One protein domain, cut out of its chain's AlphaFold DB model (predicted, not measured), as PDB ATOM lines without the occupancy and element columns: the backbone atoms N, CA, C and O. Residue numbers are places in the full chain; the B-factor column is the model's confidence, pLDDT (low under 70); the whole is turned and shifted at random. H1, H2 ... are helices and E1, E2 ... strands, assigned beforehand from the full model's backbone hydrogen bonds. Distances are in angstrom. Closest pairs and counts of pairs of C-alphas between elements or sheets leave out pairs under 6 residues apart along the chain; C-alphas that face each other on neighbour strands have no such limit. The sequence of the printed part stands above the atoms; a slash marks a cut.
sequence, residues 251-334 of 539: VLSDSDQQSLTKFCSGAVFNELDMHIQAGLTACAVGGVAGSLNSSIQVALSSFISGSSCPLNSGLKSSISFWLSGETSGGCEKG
ATOM      1  N   VAL A 251       8.708  40.867  21.522       89.69
ATOM      2  CA  VAL A 251       7.867  39.891  20.840       89.69
ATOM      3  C   VAL A 251       8.460  39.626  19.463       89.69
ATOM      4  O   VAL A 251       9.244  40.424  18.946       89.69
ATOM      5  N   LEU A 252       8.102  38.502  18.848       91.25
ATOM      6  CA  LEU A 252       8.400  38.306  17.431       91.25
ATOM      7  C   LEU A 252       7.622  39.323  16.591       91.25
ATOM      8  O   LEU A 252       6.506  39.687  16.943       91.25
ATOM      9  N   SER A 253       8.173  39.722  15.454       89.56
ATOM     10  CA  SER A 253       7.430  40.460  14.433       89.56
ATOM     11  C   SER A 253       6.223  39.655  13.951       89.56
ATOM     12  O   SER A 253       6.271  38.422  13.909       89.56
ATOM     13  N   ASP A 254       5.167  40.335  13.503       87.62
ATOM     14  CA  ASP A 254       3.948  39.690  12.992       87.62
ATOM     15  C   ASP A 254       4.221  38.587  11.950       87.62
ATOM     16  O   ASP A 254       3.559  37.545  11.936       87.62
ATOM     17  N   SER A 255       5.210  38.780  11.069       90.00
ATOM     18  CA  SER A 255       5.578  37.785  10.052       90.00
ATOM     19  C   SER A 255       6.225  36.532  10.639       90.00
ATOM     20  O   SER A 255       5.983  35.419  10.153       90.00
ATOM     21  N   ASP A 256       7.041  36.699  11.679       92.25
ATOM     22  CA  ASP A 256       7.704  35.590  12.359       92.25
ATOM     23  C   ASP A 256       6.723  34.860  13.283       92.25
ATOM     24  O   ASP A 256       6.721  33.628  13.290       92.25
ATOM     25  N   GLN A 257       5.816  35.588  13.950       91.94
ATOM     26  CA  GLN A 257       4.687  35.009  14.688       91.94
ATOM     27  C   GLN A 257       3.849  34.112  13.773       91.94
ATOM     28  O   GLN A 257       3.715  32.925  14.045       91.94
ATOM     29  N   GLN A 258       3.382  34.615  12.622       90.94
ATOM     30  CA  GLN A 258       2.596  33.820  11.664       90.94
ATOM     31  C   GLN A 258       3.347  32.580  11.161       90.94
ATOM     32  O   GLN A 258       2.771  31.495  11.014       90.94
ATOM     33  N   SER A 259       4.645  32.729  10.890       93.50
ATOM     34  CA  SER A 259       5.496  31.619  10.464       93.50
ATOM     35  C   SER A 259       5.617  30.553  11.555       93.50
ATOM     36  O   SER A 259       5.560  29.356  11.256       93.50
ATOM     37  N   LEU A 260       5.729  30.973  12.815       94.19
ATOM     38  CA  LEU A 260       5.801  30.086  13.966       94.19
ATOM     39  C   LEU A 260       4.444  29.446  14.297       94.19
ATOM     40  O   LEU A 260       4.396  28.241  14.532       94.19
ATOM     41  N   THR A 261       3.331  30.178  14.215       91.56
ATOM     42  CA  THR A 261       1.967  29.633  14.353       91.56
ATOM     43  C   THR A 261       1.718  28.516  13.342       91.56
ATOM     44  O   THR A 261       1.180  27.457  13.679       91.56
ATOM     45  N   LYS A 262       2.170  28.705  12.094       92.38
ATOM     46  CA  LYS A 262       2.085  27.674  11.054       92.38
ATOM     47  C   LYS A 262       2.900  26.430  11.409       92.38
ATOM     48  O   LYS A 262       2.449  25.321  11.135       92.38
ATOM     49  N   PHE A 263       4.080  26.602  12.005       93.50
ATOM     50  CA  PHE A 263       4.871  25.481  12.513       93.50
ATOM     51  C   PHE A 263       4.156  24.756  13.662       93.50
ATOM     52  O   PHE A 263       4.055  23.532  13.620       93.50
ATOM     53  N   CYS A 264       3.600  25.497  14.627       90.50
ATOM     54  CA  CYS A 264       2.887  24.938  15.782       90.50
ATOM     55  C   CYS A 264       1.619  24.162  15.384       90.50
ATOM     56  O   CYS A 264       1.188  23.261  16.087       90.50
ATOM     57  N   SER A 265       1.050  24.451  14.211       87.62
ATOM     58  CA  SER A 265      -0.084  23.698  13.654       87.62
ATOM     59  C   SER A 265       0.326  22.399  12.932       87.62
ATOM     60  O   SER A 265      -0.528  21.672  12.423       87.62
ATOM     61  N   GLY A 266       1.628  22.123  12.799       88.69
ATOM     62  CA  GLY A 266       2.163  20.972  12.070       88.69
ATOM     63  C   GLY A 266       2.326  19.718  12.936       88.69
ATOM     64  O   GLY A 266       2.526  19.798  14.140       88.69
ATOM     65  N   ALA A 267       2.334  18.536  12.311       86.81
ATOM     66  CA  ALA A 267       2.453  17.261  13.032       86.81
ATOM     67  C   ALA A 267       3.742  17.135  13.869       86.81
ATOM     68  O   ALA A 267       3.704  16.577  14.959       86.81
ATOM     69  N   VAL A 268       4.855  17.704  13.390       88.31
ATOM     70  CA  VAL A 268       6.155  17.683  14.088       88.31
ATOM     71  C   VAL A 268       6.083  18.390  15.441       88.31
ATOM     72  O   VAL A 268       6.770  17.989  16.372       88.31
ATOM     73  N   PHE A 269       5.252  19.428  15.567       88.31
ATOM     74  CA  PHE A 269       5.094  20.166  16.817       88.31
ATOM     75  C   PHE A 269       4.516  19.286  17.932       88.31
ATOM     76  O   PHE A 269       5.020  19.313  19.049       88.31
ATOM     77  N   ASN A 270       3.534  18.441  17.605       83.50
ATOM     78  CA  ASN A 270       2.881  17.548  18.568       83.50
ATOM     79  C   ASN A 270       3.820  16.465  19.131       83.50
ATOM     80  O   ASN A 270       3.498  15.841  20.138       83.50
ATOM     81  N   GLU A 271       4.961  16.223  18.478       84.62
ATOM     82  CA  GLU A 271       5.983  15.263  18.910       84.62
ATOM     83  C   GLU A 271       7.058  15.899  19.810       84.62
ATOM     84  O   GLU A 271       7.911  15.190  20.345       84.62
ATOM     85  N   LEU A 272       7.053  17.228  19.965       86.00
ATOM     86  CA  LEU A 272       8.030  17.938  20.791       86.00
ATOM     87  C   LEU A 272       7.735  17.764  22.282       86.00
ATOM     88  O   LEU A 272       6.602  17.510  22.683       86.00
ATOM     89  N   ASP A 273       8.761  17.961  23.109       87.25
ATOM     90  CA  ASP A 273       8.595  18.028  24.561       87.25
ATOM     91  C   ASP A 273       7.607  19.137  24.958       87.25
ATOM     92  O   ASP A 273       7.569  20.205  24.341       87.25
ATOM     93  N   MET A 274       6.826  18.898  26.011       78.38
ATOM     94  CA  MET A 274       5.772  19.812  26.451       78.38
ATOM     95  C   MET A 274       6.290  21.208  26.824       78.38
ATOM     96  O   MET A 274       5.600  22.196  26.578       78.38
ATOM     97  N   HIS A 275       7.513  21.327  27.353       81.56
ATOM     98  CA  HIS A 275       8.108  22.634  27.624       81.56
ATOM     99  C   HIS A 275       8.438  23.374  26.329       81.56
ATOM    100  O   HIS A 275       8.224  24.582  26.231       81.56
ATOM    101  N   ILE A 276       8.903  22.653  25.307       89.62
ATOM    102  CA  ILE A 276       9.173  23.229  23.988       89.62
ATOM    103  C   ILE A 276       7.858  23.673  23.339       89.62
ATOM    104  O   ILE A 276       7.791  24.779  22.806       89.62
ATOM    105  N   GLN A 277       6.802  22.857  23.420       90.06
ATOM    106  CA  GLN A 277       5.478  23.222  22.908       90.06
ATOM    107  C   GLN A 277       4.944  24.498  23.579       90.06
ATOM    108  O   GLN A 277       4.507  25.420  22.884       90.06
ATOM    109  N   ALA A 278       5.047  24.584  24.909       87.81
ATOM    110  CA  ALA A 278       4.631  25.750  25.687       87.81
ATOM    111  C   ALA A 278       5.400  27.016  25.289       87.81
ATOM    112  O   ALA A 278       4.790  28.041  24.990       87.81
ATOM    113  N   GLY A 279       6.731  26.930  25.214       90.88
ATOM    114  CA  GLY A 279       7.577  28.064  24.848       90.88
ATOM    115  C   GLY A 279       7.338  28.559  23.419       90.88
ATOM    116  O   GLY A 279       7.189  29.759  23.200       90.88
ATOM    117  N   LEU A 280       7.241  27.646  22.445       94.38
ATOM    118  CA  LEU A 280       6.973  28.010  21.050       94.38
ATOM    119  C   LEU A 280       5.577  28.614  20.872       94.38
ATOM    120  O   LEU A 280       5.438  29.582  20.130       94.38
ATOM    121  N   THR A 281       4.560  28.088  21.558       92.44
ATOM    122  CA  THR A 281       3.195  28.633  21.478       92.44
ATOM    123  C   THR A 281       3.121  30.016  22.110       92.44
ATOM    124  O   THR A 281       2.589  30.926  21.485       92.44
ATOM    125  N   ALA A 282       3.715  30.208  23.294       92.06
ATOM    126  CA  ALA A 282       3.809  31.518  23.939       92.06
ATOM    127  C   ALA A 282       4.502  32.552  23.042       92.06
ATOM    128  O   ALA A 282       4.013  33.666  22.884       92.06
ATOM    129  N   CYS A 283       5.592  32.159  22.385       92.38
ATOM    130  CA  CYS A 283       6.298  33.003  21.427       92.38
ATOM    131  C   CYS A 283       5.435  33.323  20.186       92.38
ATOM    132  O   CYS A 283       5.382  34.467  19.735       92.38
ATOM    133  N   ALA A 284       4.704  32.333  19.660       92.69
ATOM    134  CA  ALA A 284       3.873  32.470  18.463       92.69
ATOM    135  C   ALA A 284       2.669  33.403  18.641       92.69
ATOM    136  O   ALA A 284       2.218  33.990  17.663       92.69
ATOM    137  N   VAL A 285       2.138  33.525  19.860       89.62
ATOM    138  CA  VAL A 285       0.971  34.373  20.158       89.62
ATOM    139  C   VAL A 285       1.344  35.799  20.581       89.62
ATOM    140  O   VAL A 285       0.496  36.536  21.086       89.62
ATOM    141  N   GLY A 286       2.610  36.193  20.411       89.00
ATOM    142  CA  GLY A 286       3.098  37.516  20.806       89.00
ATOM    143  C   GLY A 286       3.357  37.647  22.309       89.00
ATOM    144  O   GLY A 286       3.228  38.736  22.867       89.00
ATOM    145  N   GLY A 287       3.682  36.535  22.972       89.44
ATOM    146  CA  GLY A 287       4.128  36.523  24.359       89.44
ATOM    147  C   GLY A 287       5.566  37.007  24.533       89.44
ATOM    148  O   GLY A 287       6.346  36.975  23.583       89.44
ATOM    149  N   VAL A 288       5.942  37.414  25.746       89.19
ATOM    150  CA  VAL A 288       7.343  37.710  26.121       89.19
ATOM    151  C   VAL A 288       8.014  36.505  26.770       89.19
ATOM    152  O   VAL A 288       7.369  35.751  27.490       89.19
ATOM    153  N   ALA A 289       9.325  36.339  26.585       85.56
ATOM    154  CA  ALA A 289      10.059  35.231  27.207       85.56
ATOM    155  C   ALA A 289       9.988  35.262  28.743       85.56
ATOM    156  O   ALA A 289       9.864  34.213  29.373       85.56
ATOM    157  N   GLY A 290       9.973  36.465  29.331       79.69
ATOM    158  CA  GLY A 290       9.834  36.671  30.775       79.69
ATOM    159  C   GLY A 290       8.520  36.153  31.366       79.69
ATOM    160  O   GLY A 290       8.451  35.923  32.566       79.69
ATOM    161  N   SER A 291       7.489  35.882  30.552       83.75
ATOM    162  CA  SER A 291       6.264  35.262  31.067       83.75
ATOM    163  C   SER A 291       6.420  33.770  31.361       83.75
ATOM    164  O   SER A 291       5.514  33.149  31.912       83.75
ATOM    165  N   LEU A 292       7.522  33.152  30.937       80.88
ATOM    166  CA  LEU A 292       7.759  31.719  31.056       80.88
ATOM    167  C   LEU A 292       8.642  31.412  32.250       80.88
ATOM    168  O   LEU A 292       9.566  32.162  32.561       80.88
ATOM    169  N   ASN A 293       8.428  30.251  32.861       75.50
ATOM    170  CA  ASN A 293       9.363  29.763  33.857       75.50
ATOM    171  C   ASN A 293      10.747  29.471  33.236       75.50
ATOM    172  O   ASN A 293      10.886  29.194  32.037       75.50
ATOM    173  N   SER A 294      11.788  29.502  34.065       74.56
ATOM    174  CA  SER A 294      13.171  29.320  33.612       74.56
ATOM    175  C   SER A 294      13.403  27.962  32.939       74.56
ATOM    176  O   SER A 294      14.153  27.878  31.966       74.56
ATOM    177  N   SER A 295      12.714  26.901  33.377       71.81
ATOM    178  CA  SER A 295      12.853  25.571  32.773       71.81
ATOM    179  C   SER A 295      12.410  25.532  31.310       71.81
ATOM    180  O   SER A 295      13.067  24.879  30.499       71.81
ATOM    181  N   ILE A 296      11.341  26.251  30.945       78.94
ATOM    182  CA  ILE A 296      10.905  26.342  29.549       78.94
ATOM    183  C   ILE A 296      11.899  27.155  28.731       78.94
ATOM    184  O   ILE A 296      12.255  26.733  27.632       78.94
ATOM    185  N   GLN A 297      12.373  28.286  29.255       80.56
ATOM    186  CA  GLN A 297      13.352  29.119  28.553       80.56
ATOM    187  C   GLN A 297      14.632  28.324  28.237       80.56
ATOM    188  O   GLN A 297      15.112  28.333  27.102       80.56
ATOM    189  N   VAL A 298      15.132  27.547  29.206       75.38
ATOM    190  CA  VAL A 298      16.296  26.661  29.037       75.38
ATOM    191  C   VAL A 298      16.014  25.537  28.037       75.38
ATOM    192  O   VAL A 298      16.823  25.298  27.136       75.38
ATOM    193  N   ALA A 299      14.868  24.857  28.154       77.88
ATOM    194  CA  ALA A 299      14.488  23.785  27.234       77.88
ATOM    195  C   ALA A 299      14.375  24.293  25.789       77.88
ATOM    196  O   ALA A 299      14.869  23.652  24.858       77.88
ATOM    197  N   LEU A 300      13.785  25.473  25.603       84.88
ATOM    198  CA  LEU A 300      13.616  26.095  24.299       84.88
ATOM    199  C   LEU A 300      14.951  26.558  23.707       84.88
ATOM    200  O   LEU A 300      15.216  26.275  22.540       84.88
ATOM    201  N   SER A 301      15.815  27.185  24.509       81.75
ATOM    202  CA  SER A 301      17.182  27.564  24.123       81.75
ATOM    203  C   SER A 301      18.008  26.356  23.652       81.75
ATOM    204  O   SER A 301      18.642  26.380  22.589       81.75
ATOM    205  N   SER A 302      17.927  25.247  24.394       79.75
ATOM    206  CA  SER A 302      18.563  23.976  24.033       79.75
ATOM    207  C   SER A 302      17.995  23.402  22.731       79.75
ATOM    208  O   SER A 302      18.749  23.009  21.837       79.75
ATOM    209  N   PHE A 303      16.667  23.419  22.575       88.25
ATOM    210  CA  PHE A 303      15.998  22.958  21.364       88.25
ATOM    211  C   PHE A 303      16.437  23.746  20.128       88.25
ATOM    212  O   PHE A 303      16.911  23.134  19.172       88.25
ATOM    213  N   ILE A 304      16.340  25.079  20.129       89.44
ATOM    214  CA  ILE A 304      16.656  25.901  18.945       89.44
ATOM    215  C   ILE A 304      18.137  25.823  18.548       89.44
ATOM    216  O   ILE A 304      18.454  25.860  17.355       89.44
ATOM    217  N   SER A 305      19.025  25.638  19.531       80.31
ATOM    218  CA  SER A 305      20.465  25.432  19.328       80.31
ATOM    219  C   SER A 305      20.805  24.014  18.847       80.31
ATOM    220  O   SER A 305      21.893  23.772  18.313       80.31
ATOM    221  N   GLY A 306      19.878  23.070  19.016       79.19
ATOM    222  CA  GLY A 306      20.010  21.679  18.613       79.19
ATOM    223  C   GLY A 306      20.034  21.486  17.095       79.19
ATOM    224  O   GLY A 306      19.312  22.128  16.325       79.19
ATOM    225  N   SER A 307      20.844  20.525  16.644       80.56
ATOM    226  CA  SER A 307      20.944  20.150  15.225       80.56
ATOM    227  C   SER A 307      19.672  19.495  14.678       80.56
ATOM    228  O   SER A 307      19.443  19.532  13.472       80.56
ATOM    229  N   SER A 308      18.840  18.925  15.552       79.56
ATOM    230  CA  SER A 308      17.560  18.295  15.222       79.56
ATOM    231  C   SER A 308      16.390  19.276  15.131       79.56
ATOM    232  O   SER A 308      15.306  18.873  14.715       79.56
ATOM    233  N   CYS A 309      16.573  20.549  15.500       88.88
ATOM    234  CA  CYS A 309      15.479  21.509  15.452       88.88
ATOM    235  C   CYS A 309      15.087  21.813  13.993       88.88
ATOM    236  O   CYS A 309      15.935  22.293  13.227       88.88
ATOM    237  N   PRO A 310      13.817  21.574  13.612       90.75
ATOM    238  CA  PRO A 310      13.330  21.688  12.236       90.75
ATOM    239  C   PRO A 310      13.056  23.135  11.801       90.75
ATOM    240  O   PRO A 310      12.751  23.375  10.633       90.75
ATOM    241  N   LEU A 311      13.137  24.100  12.724       91.19
ATOM    242  CA  LEU A 311      12.944  25.513  12.412       91.19
ATOM    243  C   LEU A 311      14.046  26.016  11.474       91.19
ATOM    244  O   LEU A 311      15.208  25.606  11.556       91.19
ATOM    245  N   ASN A 312      13.683  26.937  10.582       88.06
ATOM    246  CA  ASN A 312      14.659  27.578   9.708       88.06
ATOM    247  C   ASN A 312      15.599  28.494  10.517       88.06
ATOM    248  O   ASN A 312      15.282  28.906  11.632       88.06
ATOM    249  N   SER A 313      16.763  28.822   9.950       82.81
ATOM    250  CA  SER A 313      17.784  29.627  10.634       82.81
ATOM    251  C   SER A 313      17.309  31.029  11.024       82.81
ATOM    252  O   SER A 313      17.792  31.555  12.019       82.81
ATOM    253  N   GLY A 314      16.369  31.614  10.270       84.31
ATOM    254  CA  GLY A 314      15.749  32.897  10.602       84.31
ATOM    255  C   GLY A 314      14.950  32.799  11.898       84.31
ATOM    256  O   GLY A 314      15.321  33.430  12.875       84.31
ATOM    257  N   LEU A 315      13.955  31.906  11.951       89.94
ATOM    258  CA  LEU A 315      13.126  31.694  13.148       89.94
ATOM    259  C   LEU A 315      13.939  31.252  14.368       89.94
ATOM    260  O   LEU A 315      13.641  31.670  15.481       89.94
ATOM    261  N   LYS A 316      14.982  30.432  14.181       85.75
ATOM    262  CA  LYS A 316      15.910  30.095  15.275       85.75
ATOM    263  C   LYS A 316      16.586  31.344  15.843       85.75
ATOM    264  O   LYS A 316      16.701  31.468  17.061       85.75
ATOM    265  N   SER A 317      17.016  32.256  14.971       83.00
ATOM    266  CA  SER A 317      17.614  33.526  15.374       83.00
ATOM    267  C   SER A 317      16.595  34.414  16.083       83.00
ATOM    268  O   SER A 317      16.904  34.897  17.166       83.00
ATOM    269  N   SER A 318      15.384  34.576  15.535       86.31
ATOM    270  CA  SER A 318      14.342  35.406  16.150       86.31
ATOM    271  C   SER A 318      13.970  34.886  17.541       86.31
ATOM    272  O   SER A 318      13.952  35.644  18.499       86.31
ATOM    273  N   ILE A 319      13.782  33.571  17.705       87.44
ATOM    274  CA  ILE A 319      13.476  32.982  19.021       87.44
ATOM    275  C   ILE A 319      14.650  33.155  20.002       87.44
ATOM    276  O   ILE A 319      14.423  33.352  21.191       87.44
ATOM    277  N   SER A 320      15.900  33.129  19.525       81.19
ATOM    278  CA  SER A 320      17.074  33.379  20.380       81.19
ATOM    279  C   SER A 320      17.125  34.828  20.879       81.19
ATOM    280  O   SER A 320      17.387  35.061  22.058       81.19
ATOM    281  N   PHE A 321      16.831  35.798  20.006       76.50
ATOM    282  CA  PHE A 321      16.730  37.212  20.381       76.50
ATOM    283  C   PHE A 321      15.553  37.465  21.325       76.50
ATOM    284  O   PHE A 321      15.710  38.154  22.327       76.50
ATOM    285  N   TRP A 322      14.410  36.832  21.069       87.38
ATOM    286  CA  TRP A 322      13.243  36.876  21.946       87.38
ATOM    287  C   TRP A 322      13.539  36.322  23.349       87.38
ATOM    288  O   TRP A 322      13.207  36.973  24.336       87.38
ATOM    289  N   LEU A 323      14.231  35.179  23.452       79.62
ATOM    290  CA  LEU A 323      14.685  34.613  24.734       79.62
ATOM    291  C   LEU A 323      15.660  35.533  25.479       79.62
ATOM    292  O   LEU A 323      15.703  35.510  26.705       79.62
ATOM    293  N   SER A 324      16.435  36.329  24.743       73.75
ATOM    294  CA  SER A 324      17.426  37.257  25.303       73.75
ATOM    295  C   SER A 324      16.843  38.647  25.589       73.75
ATOM    296  O   SER A 324      17.533  39.492  26.151       73.75
ATOM    297  N   GLY A 325      15.583  38.902  25.214       69.81
ATOM    298  CA  GLY A 325      14.951  40.215  25.356       69.81
ATOM    299  C   GLY A 325      15.531  41.278  24.416       69.81
ATOM    300  O   GLY A 325      15.548  42.456  24.756       69.81
ATOM    301  N   GLU A 326      16.014  40.899  23.233       73.44
ATOM    302  CA  GLU A 326      16.622  41.823  22.270       73.44
ATOM    303  C   GLU A 326      15.679  42.128  21.096       73.44
ATOM    304  O   GLU A 326      15.184  41.222  20.431       73.44
ATOM    305  N   THR A 327      15.477  43.406  20.754       70.88
ATOM    306  CA  THR A 327      14.629  43.838  19.617       70.88
ATOM    307  C   THR A 327      15.321  43.689  18.251       70.88
ATOM    308  O   THR A 327      15.221  44.560  17.388       70.88
ATOM    309  N   SER A 328      16.078  42.609  18.070       72.19
ATOM    310  CA  SER A 328      16.894  42.325  16.888       72.19
ATOM    311  C   SER A 328      16.370  41.104  16.130       72.19
ATOM    312  O   SER A 328      15.574  40.320  16.641       72.19
ATOM    313  N   GLY A 329      16.824  40.942  14.881       70.31
ATOM    314  CA  GLY A 329      16.672  39.698  14.115       70.31
ATOM    315  C   GLY A 329      15.250  39.144  14.045       70.31
ATOM    316  O   GLY A 329      15.069  37.963  14.300       70.31
ATOM    317  N   GLY A 330      14.268  39.985  13.710       77.69
ATOM    318  CA  GLY A 330      12.864  39.577  13.592       77.69
ATOM    319  C   GLY A 330      12.036  39.782  14.861       77.69
ATOM    320  O   GLY A 330      10.852  39.457  14.844       77.69
ATOM    321  N   CYS A 331      12.621  40.350  15.918       83.44
ATOM    322  CA  CYS A 331      11.914  40.764  17.127       83.44
ATOM    323  C   CYS A 331      11.659  42.273  17.166       83.44
ATOM    324  O   CYS A 331      12.420  43.066  16.612       83.44
ATOM    325  N   GLU A 332      10.611  42.673  17.873       82.88
ATOM    326  CA  GLU A 332      10.204  44.061  18.054       82.88
ATOM    327  C   GLU A 332       9.676  44.306  19.468       82.88
ATOM    328  O   GLU A 332       9.482  43.376  20.252       82.88
ATOM    329  N   LYS A 333       9.461  45.577  19.814       79.75
ATOM    330  CA  LYS A 333       8.888  45.934  21.108       79.75
ATOM    331  C   LYS A 333       7.388  45.628  21.109       79.75
ATOM    332  O   LYS A 333       6.642  46.206  20.322       79.75
ATOM    333  N   GLY A 334       6.951  44.779  22.030       71.88
ATOM    334  CA  GLY A 334       5.545  44.535  22.314       71.88
ATOM    335  C   GLY A 334       4.836  45.829  22.713       71.88
ATOM    336  O   GLY A 334       5.378  46.673  23.433       71.88
TER     337      GLY A 334
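This is residues 251 to 334 of the 539 residues of an uncharacterized protein of Pseudogymnoascus sp. VKM F-4515 (FW-2607) (UniProt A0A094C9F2). Two helical hairpins, H1 with H2 and H3 with H4, lie one over the other with their helices crossed: H2 crosses H3 at about a right angle, and H1 crosses the first part of H4. At one side of this compact block the short strand E1 comes back beside residues 251 to 252, and the two ends of the printed part are near each other there. The printed part has 84 residues, with four named helices followed by one named strand, in the order H1, H2, H3, H4, E1, and its class is mostly helix. The whole is compact and rounded, with a radius of gyration of the C-alphas of 11.2 A and spans of 31 by 25 by 21 A.

Start at Val 251: residues 251 to 252 pair as a short antiparallel stretch with residues 331 to 332 of E1, residues 331 to 333, which pairs with no named strand. Next come H1, residues 254 to 264, and H2, residues 274 to 284, a helical hairpin; they touch, opposite ways at a shallow tilt of 28 degrees, and their closest C-alphas, of Gln 257 and Ala 284, are 4.6 A apart. H3, residues 294 to 305, touches H2 about perpendicular, at 81 degrees; look at the closest C-alphas, of His 275 and Ile 296, 5.0 A apart. H4, residues 313 to 324, makes a helical hairpin with H3, opposite ways at a shallow tilt of 25 degrees; the C-alphas of Ile 304 and Lys 316 come closest, at 5.6 A. H4 only just touches H1, with 3 pairs of C-alphas within 8 A and with residues 315 to 318 alone; the closest are those of Asp 256 and Leu 315, 6.7 A apart, and the lines stand about perpendicular at 76 degrees. H2 and H4 are close but not clearly touching, with C-alphas 283 and 319 at 7.6 A. H1 and H3 are apart. The closest C-alphas of H4 and E1, of Ser 318 and Cys 331, are 6.0 A apart. In H1, H2, H3 and H4 every O i to N i+4 pair is within hydrogen-bond range.

Find C-alpha 254 at (3.948, 39.690, 12.992); from there H1 runs 15.1 A to C-alpha 264. H2 runs 15.1 A from C-alpha 274 to C-alpha 284. H3, from 294 to 305, and H4, from 313 to 324, each measure 16.5 A; H4 ends at (17.426, 37.257, 25.303). E1 runs 7.2 A, from C-alpha 331 to C-alpha 333 at (8.888, 45.934, 21.108).

The C-alphas farthest apart are those of Glu 271 and Lys 333, at 30.9 A, while those of Val 251 and Gly 334 are 5.4 A apart. The printed part has no cut, and its four links between named elements are short. The mean pLDDT of the printed part is 84.7, and one residue, Gly 325, is under 70.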